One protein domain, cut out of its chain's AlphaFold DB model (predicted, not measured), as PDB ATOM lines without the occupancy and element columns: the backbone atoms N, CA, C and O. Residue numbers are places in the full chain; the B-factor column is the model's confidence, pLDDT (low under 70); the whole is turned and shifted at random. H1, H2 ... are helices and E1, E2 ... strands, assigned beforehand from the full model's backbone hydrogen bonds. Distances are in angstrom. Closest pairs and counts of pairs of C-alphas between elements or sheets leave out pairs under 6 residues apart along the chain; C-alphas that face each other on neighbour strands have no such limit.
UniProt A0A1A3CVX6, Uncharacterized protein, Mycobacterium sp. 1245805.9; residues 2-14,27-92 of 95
ATOM      1  N   TYR A   2      19.978 -35.349   0.572       89.00
ATOM      2  CA  TYR A   2      20.509 -34.747   1.794       89.00
ATOM      3  C   TYR A   2      20.355 -33.223   1.832       89.00
ATOM      4  O   TYR A   2      19.724 -32.709   2.745       89.00
ATOM      5  N   ARG A   3      20.803 -32.514   0.783       90.94
ATOM      6  CA  ARG A   3      20.658 -31.049   0.679       90.94
ATOM      7  C   ARG A   3      19.209 -30.567   0.823       90.94
ATOM      8  O   ARG A   3      18.983 -29.551   1.457       90.94
ATOM      9  N   HIS A   4      18.244 -31.281   0.239       89.88
ATOM     10  CA  HIS A   4      16.831 -30.902   0.312       89.88
ATOM     11  C   HIS A   4      16.284 -31.077   1.728       89.88
ATOM     12  O   HIS A   4      15.715 -30.147   2.275       89.88
ATOM     13  N   VAL A   5      16.520 -32.242   2.337       89.81
ATOM     14  CA  VAL A   5      16.077 -32.519   3.712       89.81
ATOM     15  C   VAL A   5      16.719 -31.538   4.695       89.81
ATOM     16  O   VAL A   5      16.061 -31.038   5.602       89.81
ATOM     17  N   LEU A   6      18.001 -31.242   4.490       92.25
ATOM     18  CA  LEU A   6      18.736 -30.267   5.279       92.25
ATOM     19  C   LEU A   6      18.148 -28.858   5.126       92.25
ATOM     20  O   LEU A   6      17.983 -28.168   6.124       92.25
ATOM     21  N   GLN A   7      17.795 -28.450   3.905       92.06
ATOM     22  CA  GLN A   7      17.146 -27.165   3.656       92.06
ATOM     23  C   GLN A   7      15.792 -27.063   4.371       92.06
ATOM     24  O   GLN A   7      15.597 -26.110   5.115       92.06
ATOM     25  N   GLU A   8      14.909 -28.054   4.229       89.12
ATOM     26  CA  GLU A   8      13.602 -28.082   4.914       89.12
ATOM     27  C   GLU A   8      13.761 -28.016   6.447       89.12
ATOM     28  O   GLU A   8      12.998 -27.344   7.148       89.12
ATOM     29  N   GLN A   9      14.792 -28.678   6.989       89.19
ATOM     30  CA  GLN A   9      15.112 -28.602   8.411       89.19
ATOM     31  C   GLN A   9      15.578 -27.196   8.818       89.19
ATOM     32  O   GLN A   9      15.078 -26.662   9.809       89.19
ATOM     33  N   CYS A  10      16.515 -26.602   8.075       90.81
ATOM     34  CA  CYS A  10      17.021 -25.254   8.335       90.81
ATOM     35  C   CYS A  10      15.910 -24.202   8.233       90.81
ATOM     36  O   CYS A  10      15.831 -23.321   9.084       90.81
ATOM     37  N   GLU A  11      15.029 -24.320   7.237       90.38
ATOM     38  CA  GLU A  11      13.855 -23.460   7.080       90.38
ATOM     39  C   GLU A  11      12.965 -23.533   8.323       90.38
ATOM     40  O   GLU A  11      12.682 -22.508   8.936       90.38
ATOM     41  N   ARG A  12      12.601 -24.736   8.785       86.06
ATOM     42  CA  ARG A  12      11.785 -24.893   9.999       86.06
ATOM     43  C   ARG A  12      12.456 -24.325  11.251       86.06
ATOM     44  O   ARG A  12      11.791 -23.663  12.042       86.06
ATOM     45  N   GLU A  13      13.740 -24.611  11.456       86.94
ATOM     46  CA  GLU A  13      14.481 -24.149  12.640       86.94
ATOM     47  C   GLU A  13      14.608 -22.620  12.684       86.94
ATOM     48  O   GLU A  13      14.586 -22.031  13.764       86.94
ATOM     49  N   LEU A  14      14.708 -21.970  11.522       86.69
ATOM     50  CA  LEU A  14      14.795 -20.513  11.418       86.69
ATOM     51  C   LEU A  14      13.420 -19.829  11.375       86.69
ATOM     52  O   LEU A  14      13.314 -18.668  11.777       86.69
ATOM     53  N   ASP A  27       7.807  -3.920   0.541       84.88
ATOM     54  CA  ASP A  27       9.263  -3.806   0.408       84.88
ATOM     55  C   ASP A  27       9.998  -4.342   1.641       84.88
ATOM     56  O   ASP A  27      11.013  -5.029   1.512       84.88
ATOM     57  N   GLU A  28       9.469  -4.080   2.836       81.44
ATOM     58  CA  GLU A  28      10.007  -4.624   4.085       81.44
ATOM     59  C   GLU A  28       9.811  -6.145   4.158       81.44
ATOM     60  O   GLU A  28      10.716  -6.854   4.594       81.44
ATOM     61  N   TRP A  29       8.693  -6.666   3.640       82.06
ATOM     62  CA  TRP A  29       8.483  -8.104   3.463       82.06
ATOM     63  C   TRP A  29       9.499  -8.721   2.504       82.06
ATOM     64  O   TRP A  29      10.086  -9.751   2.819       82.06
ATOM     65  N   ALA A  30       9.742  -8.092   1.352       85.88
ATOM     66  CA  ALA A  30      10.721  -8.585   0.388       85.88
ATOM     67  C   ALA A  30      12.156  -8.543   0.943       85.88
ATOM     68  O   ALA A  30      12.973  -9.404   0.621       85.88
ATOM     69  N   ALA A  31      12.484  -7.547   1.770       86.62
ATOM     70  CA  ALA A  31      13.769  -7.482   2.457       86.62
ATOM     71  C   ALA A  31      13.898  -8.565   3.539       86.62
ATOM     72  O   ALA A  31      14.930  -9.231   3.593       86.62
ATOM     73  N   ALA A  32      12.854  -8.773   4.346       84.50
ATOM     74  CA  ALA A  32      12.821  -9.806   5.378       84.50
ATOM     75  C   ALA A  32      12.882 -11.223   4.787       84.50
ATOM     76  O   ALA A  32      13.596 -12.071   5.314       84.50
ATOM     77  N   ASP A  33      12.188 -11.470   3.672       86.50
ATOM     78  CA  ASP A  33      12.261 -12.744   2.954       86.50
ATOM     79  C   ASP A  33      13.675 -12.992   2.415       86.50
ATOM     80  O   ASP A  33      14.231 -14.060   2.642       86.50
ATOM     81  N   ARG A  34      14.323 -11.993   1.794       88.94
ATOM     82  CA  ARG A  34      15.722 -12.134   1.350       88.94
ATOM     83  C   ARG A  34      16.679 -12.441   2.501       88.94
ATOM     84  O   ARG A  34      17.464 -13.373   2.372       88.94
ATOM     85  N   ASP A  35      16.594 -11.703   3.610       89.88
ATOM     86  CA  ASP A  35      17.414 -11.964   4.804       89.88
ATOM     87  C   ASP A  35      17.191 -13.390   5.329       89.88
ATOM     88  O   ASP A  35      18.141 -14.124   5.603       89.88
ATOM     89  N   TYR A  36      15.932 -13.829   5.393       89.06
ATOM     90  CA  TYR A  36      15.585 -15.191   5.782       89.06
ATOM     91  C   TYR A  36      16.197 -16.238   4.838       89.06
ATOM     92  O   TYR A  36      16.854 -17.169   5.308       89.06
ATOM     93  N   GLN A  37      16.055 -16.071   3.520       90.62
ATOM     94  CA  GLN A  37      16.628 -16.989   2.529       90.62
ATOM     95  C   GLN A  37      18.162 -17.025   2.595       90.62
ATOM     96  O   GLN A  37      18.758 -18.098   2.486       90.62
ATOM     97  N   GLU A  38      18.819 -15.884   2.818       93.69
ATOM     98  CA  GLU A  38      20.274 -15.810   2.997       93.69
ATOM     99  C   GLU A  38      20.731 -16.556   4.256       93.69
ATOM    100  O   GLU A  38      21.706 -17.313   4.210       93.69
ATOM    101  N   ARG A  39      20.000 -16.410   5.365       92.88
ATOM    102  CA  ARG A  39      20.273 -17.128   6.619       92.88
ATOM    103  C   ARG A  39      20.083 -18.634   6.469       92.88
ATOM    104  O   ARG A  39      20.943 -19.394   6.911       92.88
ATOM    105  N   VAL A  40      19.007 -19.065   5.809       93.19
ATOM    106  CA  VAL A  40      18.775 -20.480   5.477       93.19
ATOM    107  C   VAL A  40      19.919 -21.012   4.615       93.19
ATOM    108  O   VAL A  40      20.504 -22.042   4.943       93.19
ATOM    109  N   ALA A  41      20.290 -20.304   3.545       93.56
ATOM    110  CA  ALA A  41      21.361 -20.730   2.650       93.56
ATOM    111  C   ALA A  41      22.717 -20.845   3.369       93.56
ATOM    112  O   ALA A  41      23.445 -21.816   3.155       93.56
ATOM    113  N   ALA A  42      23.044 -19.891   4.247       95.25
ATOM    114  CA  ALA A  42      24.269 -19.921   5.039       95.25
ATOM    115  C   ALA A  42      24.312 -21.125   5.998       95.25
ATOM    116  O   ALA A  42      25.331 -21.815   6.067       95.25
ATOM    117  N   GLU A  43      23.205 -21.411   6.689       94.38
ATOM    118  CA  GLU A  43      23.097 -22.554   7.604       94.38
ATOM    119  C   GLU A  43      23.185 -23.892   6.854       94.38
ATOM    120  O   GLU A  43      23.895 -24.808   7.280       94.38
ATOM    121  N   VAL A  44      22.536 -23.989   5.689       93.88
ATOM    122  CA  VAL A  44      22.632 -25.167   4.817       93.88
ATOM    123  C   VAL A  44      24.078 -25.394   4.390       93.88
ATOM    124  O   VAL A  44      24.581 -26.504   4.532       93.88
ATOM    125  N   GLU A  45      24.783 -24.374   3.898       95.00
ATOM    126  CA  GLU A  45      26.180 -24.521   3.472       95.00
ATOM    127  C   GLU A  45      27.115 -24.884   4.640       95.00
ATOM    128  O   GLU A  45      28.031 -25.694   4.467       95.00
ATOM    129  N   LEU A  46      26.868 -24.354   5.843       94.81
ATOM    130  CA  LEU A  46      27.605 -24.727   7.052       94.81
ATOM    131  C   LEU A  46      27.439 -26.220   7.370       94.81
ATOM    132  O   LEU A  46      28.430 -26.942   7.511       94.81
ATOM    133  N   ARG A  47      26.195 -26.703   7.434       93.19
ATOM    134  CA  ARG A  47      25.892 -28.102   7.773       93.19
ATOM    135  C   ARG A  47      26.268 -29.074   6.656       93.19
ATOM    136  O   ARG A  47      26.749 -30.169   6.942       93.19
ATOM    137  N   MET A  48      26.168 -28.652   5.394       93.81
ATOM    138  CA  MET A  48      26.681 -29.401   4.242       93.81
ATOM    139  C   MET A  48      28.179 -29.692   4.380       93.81
ATOM    140  O   MET A  48      28.615 -30.793   4.050       93.81
ATOM    141  N   ARG A  49      28.972 -28.732   4.881       93.75
ATOM    142  CA  ARG A  49      30.411 -28.934   5.131       93.75
ATOM    143  C   ARG A  49      30.681 -29.850   6.319       93.75
ATOM    144  O   ARG A  49      31.652 -30.600   6.277       93.75
ATOM    145  N   ALA A  50      29.852 -29.786   7.359       93.75
ATOM    146  CA  ALA A  50      29.962 -30.672   8.517       93.75
ATOM    147  C   ALA A  50      29.605 -32.130   8.165       93.75
ATOM    148  O   ALA A  50      30.184 -33.061   8.719       93.75
ATOM    149  N   GLY A  51      28.684 -32.330   7.215       91.69
ATOM    150  CA  GLY A  51      28.278 -33.655   6.742       91.69
ATOM    151  C   GLY A  51      27.501 -34.463   7.785       91.69
ATOM    152  O   GLY A  51      27.487 -35.695   7.733       91.69
ATOM    153  N   GLU A  52      26.877 -33.784   8.748       91.56
ATOM    154  CA  GLU A  52      26.155 -34.424   9.842       91.56
ATOM    155  C   GLU A  52      24.889 -35.131   9.338       91.56
ATOM    156  O   GLU A  52      24.165 -34.577   8.505       91.56
ATOM    157  N   PRO A  53      24.578 -36.344   9.825       92.44
ATOM    158  CA  PRO A  53      23.328 -37.010   9.489       92.44
ATOM    159  C   PRO A  53      22.114 -36.196   9.949       92.44
ATOM    160  O   PRO A  53      22.020 -35.804  11.110       92.44
ATOM    161  N   VAL A  54      21.149 -36.016   9.054       91.50
ATOM    162  CA  VAL A  54      19.915 -35.271   9.319       91.50
ATOM    163  C   VAL A  54      18.786 -36.235   9.642       91.50
ATOM    164  O   VAL A  54      18.540 -37.179   8.892       91.50
ATOM    165  N   GLN A  55      18.075 -35.997  10.743       89.25
ATOM    166  CA  GLN A  55      16.846 -36.723  11.056       89.25
ATOM    167  C   GLN A  55      15.635 -36.019  10.450       89.25
ATOM    168  O   GLN A  55      15.489 -34.809  10.592       89.25
ATOM    169  N   CYS A  56      14.747 -36.782   9.818       86.19
ATOM    170  CA  CYS A  56      13.557 -36.235   9.182       86.19
ATOM    171  C   CYS A  56      12.365 -37.203   9.218       86.19
ATOM    172  O   CYS A  56      12.485 -38.408   9.468       86.19
ATOM    173  N   GLN A  57      11.184 -36.657   8.971       82.44
ATOM    174  CA  GLN A  57       9.932 -37.356   8.747       82.44
ATOM    175  C   GLN A  57       9.815 -37.806   7.287       82.44
ATOM    176  O   GLN A  57      10.540 -37.356   6.400       82.44
ATOM    177  N   SER A  58       8.858 -38.696   7.021       78.00
ATOM    178  CA  SER A  58       8.602 -39.221   5.674       78.00
ATOM    179  C   SER A  58       8.245 -38.138   4.650       78.00
ATOM    180  O   SER A  58       8.587 -38.281   3.480       78.00
ATOM    181  N   TRP A  59       7.563 -37.074   5.075       77.88
ATOM    182  CA  TRP A  59       7.095 -35.992   4.203       77.88
ATOM    183  C   TRP A  59       8.179 -34.963   3.847       77.88
ATOM    184  O   TRP A  59       7.982 -34.214   2.898       77.88
ATOM    185  N   GLU A  60       9.312 -34.963   4.555       81.12
ATOM    186  CA  GLU A  60      10.488 -34.116   4.270       81.12
ATOM    187  C   GLU A  60      11.416 -34.747   3.219       81.12
ATOM    188  O   GLU A  60      12.376 -34.135   2.755       81.12
ATOM    189  N   LEU A  61      11.169 -36.004   2.840       80.56
ATOM    190  CA  LEU A  61      11.946 -36.681   1.810       80.56
ATOM    191  C   LEU A  61      11.507 -36.216   0.414       80.56
ATOM    192  O   LEU A  61      10.318 -36.141   0.102       80.56
ATOM    193  N   SER A  62      12.486 -35.971  -0.461       74.50
ATOM    194  CA  SER A  62      12.258 -35.516  -1.836       74.50
ATOM    195  C   SER A  62      11.292 -36.437  -2.601       74.50
ATOM    196  O   SER A  62      11.500 -37.654  -2.685       74.50
ATOM    197  N   LYS A  63      10.258 -35.860  -3.233       68.62
ATOM    198  CA  LYS A  63       9.298 -36.606  -4.068       68.62
ATOM    199  C   LYS A  63      10.031 -37.348  -5.196       68.62
ATOM    200  O   LYS A  63      10.809 -36.753  -5.932       68.62
ATOM    201  N   GLY A  64       9.759 -38.646  -5.349       59.94
ATOM    202  CA  GLY A  64      10.305 -39.468  -6.438       59.94
ATOM    203  C   GLY A  64      11.574 -40.259  -6.108       59.94
ATOM    204  O   GLY A  64      11.975 -41.100  -6.913       59.94
ATOM    205  N   PHE A  65      12.173 -40.085  -4.925       59.31
ATOM    206  CA  PHE A  65      13.245 -40.979  -4.493       59.31
ATOM    207  C   PHE A  65      12.671 -42.327  -4.055       59.31
ATOM    208  O   PHE A  65      11.779 -42.411  -3.205       59.31
ATOM    209  N   ARG A  66      13.201 -43.409  -4.640       53.72
ATOM    210  CA  ARG A  66      12.996 -44.763  -4.123       53.72
ATOM    211  C   ARG A  66      13.767 -44.851  -2.818       53.72
ATOM    212  O   ARG A  66      14.945 -45.190  -2.814       53.72
ATOM    213  N   ALA A  67      13.111 -44.515  -1.715       55.75
ATOM    214  CA  ALA A  67      13.612 -44.920  -0.417       55.75
ATOM    215  C   ALA A  67      13.944 -46.429  -0.506       55.75
ATOM    216  O   ALA A  67      13.170 -47.158  -1.135       55.75
ATOM    217  N   PRO A  68      15.076 -46.915   0.038       59.22
ATOM    218  CA  PRO A  68      15.586 -48.280  -0.187       59.22
ATOM    219  C   PRO A  68      14.691 -49.388   0.406       59.22
ATOM    220  O   PRO A  68      15.098 -50.536   0.559       59.22
ATOM    221  N   PHE A  69      13.461 -49.047   0.771       59.59
ATOM    222  CA  PHE A  69      12.488 -49.903   1.405       59.59
ATOM    223  C   PHE A  69      11.588 -50.535   0.341       59.59
ATOM    224  O   PHE A  69      10.962 -49.843  -0.458       59.59
ATOM    225  N   ASN A  70      11.443 -51.862   0.391       53.44
ATOM    226  CA  ASN A  70      10.487 -52.604  -0.445       53.44
ATOM    227  C   ASN A  70       9.022 -52.180  -0.206       53.44
ATOM    228  O   ASN A  70       8.153 -52.425  -1.038       53.44
ATOM    229  N   ARG A  71       8.744 -51.544   0.939       59.28
ATOM    230  CA  ARG A  71       7.471 -50.921   1.304       59.28
ATOM    231  C   ARG A  71       7.774 -49.702   2.167       59.28
ATOM    232  O   ARG A  71       8.618 -49.802   3.053       59.28
ATOM    233  N   TRP A  72       7.075 -48.588   1.945       63.06
ATOM    234  CA  TRP A  72       7.210 -47.417   2.812       63.06
ATOM    235  C   TRP A  72       6.922 -47.805   4.269       63.06
ATOM    236  O   TRP A  72       5.847 -48.358   4.540       63.06
ATOM    237  N   PRO A  73       7.861 -47.555   5.199       61.47
ATOM    238  CA  PRO A  73       7.609 -47.777   6.611       61.47
ATOM    239  C   PRO A  73       6.411 -46.937   7.060       61.47
ATOM    240  O   PRO A  73       6.215 -45.820   6.580       61.47
ATOM    241  N   SER A  74       5.583 -47.472   7.959       61.91
ATOM    242  CA  SER A  74       4.461 -46.712   8.522       61.91
ATOM    243  C   SER A  74       4.973 -45.437   9.215       61.91
ATOM    244  O   SER A  74       6.121 -45.404   9.654       61.91
ATOM    245  N   ASN A  75       4.125 -44.401   9.336       59.41
ATOM    246  CA  ASN A  75       4.410 -43.076   9.944       59.41
ATOM    247  C   ASN A  75       4.802 -43.111  11.447       59.41
ATOM    248  O   ASN A  75       4.511 -42.194  12.209       59.41
ATOM    249  N   ARG A  76       5.410 -44.195  11.925       67.38
ATOM    250  CA  ARG A  76       5.801 -44.445  13.311       67.38
ATOM    251  C   ARG A  76       7.318 -44.578  13.439       67.38
ATOM    252  O   ARG A  76       7.779 -45.411  14.203       67.38
ATOM    253  N   GLY A  77       8.114 -43.821  12.692       73.69
ATOM    254  CA  GLY A  77       9.571 -43.841  12.831       73.69
ATOM    255  C   GLY A  77      10.224 -42.606  12.231       73.69
ATOM    256  O   GLY A  77       9.552 -41.802  11.591       73.69
ATOM    257  N   LEU A  78      11.521 -42.460  12.478       84.06
ATOM    258  CA  LEU A  78      12.338 -41.365  11.962       84.06
ATOM    259  C   LEU A  78      13.226 -41.888  10.839       84.06
ATOM    260  O   LEU A  78      13.739 -43.006  10.906       84.06
ATOM    261  N   PHE A  79      13.423 -41.069   9.818       86.94
ATOM    262  CA  PHE A  79      14.426 -41.302   8.796       86.94
ATOM    263  C   PHE A  79      15.694 -40.548   9.180       86.94
ATOM    264  O   PHE A  79      15.649 -39.518   9.845       86.94
ATOM    265  N   THR A  80      16.837 -41.086   8.792       90.38
ATOM    266  CA  THR A  80      18.130 -40.420   8.893       90.38
ATOM    267  C   THR A  80      18.742 -40.397   7.509       90.38
ATOM    268  O   THR A  80      18.883 -41.454   6.892       90.38
ATOM    269  N   VAL A  81      19.071 -39.203   7.026       90.06
ATOM    270  CA  VAL A  81      19.694 -38.974   5.727       90.06
ATOM    271  C   VAL A  81      21.119 -38.485   5.931       90.06
ATOM    272  O   VAL A  81      21.357 -37.533   6.669       90.06
ATOM    273  N   THR A  82      22.074 -39.145   5.293       91.31
ATOM    274  CA  THR A  82      23.505 -38.821   5.376       91.31
ATOM    275  C   THR A  82      23.972 -38.038   4.149       91.31
ATOM    276  O   THR A  82      23.300 -38.033   3.116       91.31
ATOM    277  N   ALA A  83      25.142 -37.398   4.243       90.56
ATOM    278  CA  ALA A  83      25.707 -36.572   3.169       90.56
ATOM    279  C   ALA A  83      25.989 -37.333   1.858       90.56
ATOM    280  O   ALA A  83      26.011 -36.729   0.790       90.56
ATOM    281  N   ASP A  84      26.154 -38.658   1.920       90.06
ATOM    282  CA  ASP A  84      26.277 -39.557   0.763       90.06
ATOM    283  C   ASP A  84      24.918 -40.038   0.212       90.06
ATOM    284  O   ASP A  84      24.851 -41.037  -0.504       90.06
ATOM    285  N   ASP A  85      23.830 -39.336   0.547       86.88
ATOM    286  CA  ASP A  85      22.463 -39.606   0.091       86.88
ATOM    287  C   ASP A  85      21.918 -40.994   0.494       86.88
ATOM    288  O   ASP A  85      21.007 -41.530  -0.145       86.88
ATOM    289  N   ARG A  86      22.412 -41.586   1.591       87.00
ATOM    290  CA  ARG A  86      21.814 -42.809   2.156       87.00
ATOM    291  C   ARG A  86      20.681 -42.472   3.114       87.00
ATOM    292  O   ARG A  86      20.749 -41.499   3.856       87.00
ATOM    293  N   ILE A  87      19.651 -43.323   3.121       86.69
ATOM    294  CA  ILE A  87      18.519 -43.236   4.051       86.69
ATOM    295  C   ILE A  87      18.520 -44.457   4.953       86.69
ATOM    296  O   ILE A  87      18.480 -45.593   4.477       86.69
ATOM    297  N   VAL A  88      18.463 -44.218   6.255       86.44
ATOM    298  CA  VAL A  88      18.195 -45.243   7.261       86.44
ATOM    299  C   VAL A  88      16.848 -44.943   7.902       86.44
ATOM    300  O   VAL A  88      16.588 -43.813   8.299       86.44
ATOM    301  N   PHE A  89      15.976 -45.944   8.007       84.94
ATOM    302  CA  PHE A  89      14.745 -45.829   8.785       84.94
ATOM    303  C   PHE A  89      14.967 -46.416  10.173       84.94
ATOM    304  O   PHE A  89      15.345 -47.581  10.301       84.94
ATOM    305  N   LYS A  90      14.690 -45.624  11.209       81.62
ATOM    306  CA  LYS A  90      14.647 -46.070  12.595       81.62
ATOM    307  C   LYS A  90      13.181 -46.170  13.037       81.62
ATOM    308  O   LYS A  90      12.531 -45.135  13.221       81.62
ATOM    309  N   PRO A  91      12.642 -47.389  13.220       77.00
ATOM    310  CA  PRO A  91      11.313 -47.566  13.790       77.00
ATOM    311  C   PRO A  91      11.253 -46.925  15.178       77.00
ATOM    312  O   PRO A  91      12.207 -47.020  15.951       77.00
ATOM    313  N   ARG A  92      10.130 -46.291  15.522       71.25
ATOM    314  CA  ARG A  92       9.866 -45.885  16.903       71.25
ATOM    315  C   ARG A  92       9.632 -47.158  17.705       71.25
ATOM    316  O   ARG A  92       8.692 -47.898  17.416       71.25
TER     317      ARG A  92
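What this domain is: This is residues 2 to 14 and 27 to 92 of the 95 residues of an uncharacterized protein of Mycobacterium sp. 1245805.9 (UniProt A0A1A3CVX6). A long helix, H2, and a shorter one, H1, pack on each other at a steep angle, and H1 reaches with residues 2 to 9 over the E1 side of a small three-stranded sheet. Residues 27 to 35 of H2 stick out as an arm away from the sheet, and a long loop, residues 57 to 76, joins E1 to E2. The printed part has 79 residues, in the order H1 H2 E1 E2 E3; the sheet, E1 - E2 - E3, is antiparallel, and the class is mixed, helices and strands. The whole is loose, with a radius of gyration of the C-alphas of 14.5 A, spanning 48 by 24 by 23 A, only just elongated.

How they stand to each other: H1, residues 2 to 14, touches H2, residues 27 to 50, closest at the C-alphas of Cys 10 and Val 40, 5.8 A; they run opposite ways at a steep tilt of 50 degrees. In both, every O i to N i+4 pair is within hydrogen-bond range. E1, residues 54 to 56, E2, residues 77 to 81, and E3, residues 87 to 91, form a meander, each strand the antiparallel neighbour of the one before. N 54 and O 81 are 2.8 A apart, and N 80 and O 88 are 2.8 A apart, both within hydrogen-bond range. H1 is on one face of the sheet, two layers, over E1 at a height over the sheet of 8.2 A, with a local plane fitted to only 6 C-alphas. H2 is apart from E2 and E3.

Where its parts are: H1 begins at C-alpha 2 (20.509, -34.747, 1.794) and is 18.1 A long. H2 is 34.9 A long, from C-alpha 27 (9.263, -3.806, 0.408). E1 measures 6.4 A, E2 13.3 A and E3 12.9 A, ending at C-alpha 91 (11.313, -47.566, 13.790).

The domain as a whole: Residues 15 to 26 are not printed, and C-alphas 14 and 27 are 20.8 A apart across the cut. The link E1 to E2 is long. Residues 63 to 76 have pLDDT under 70.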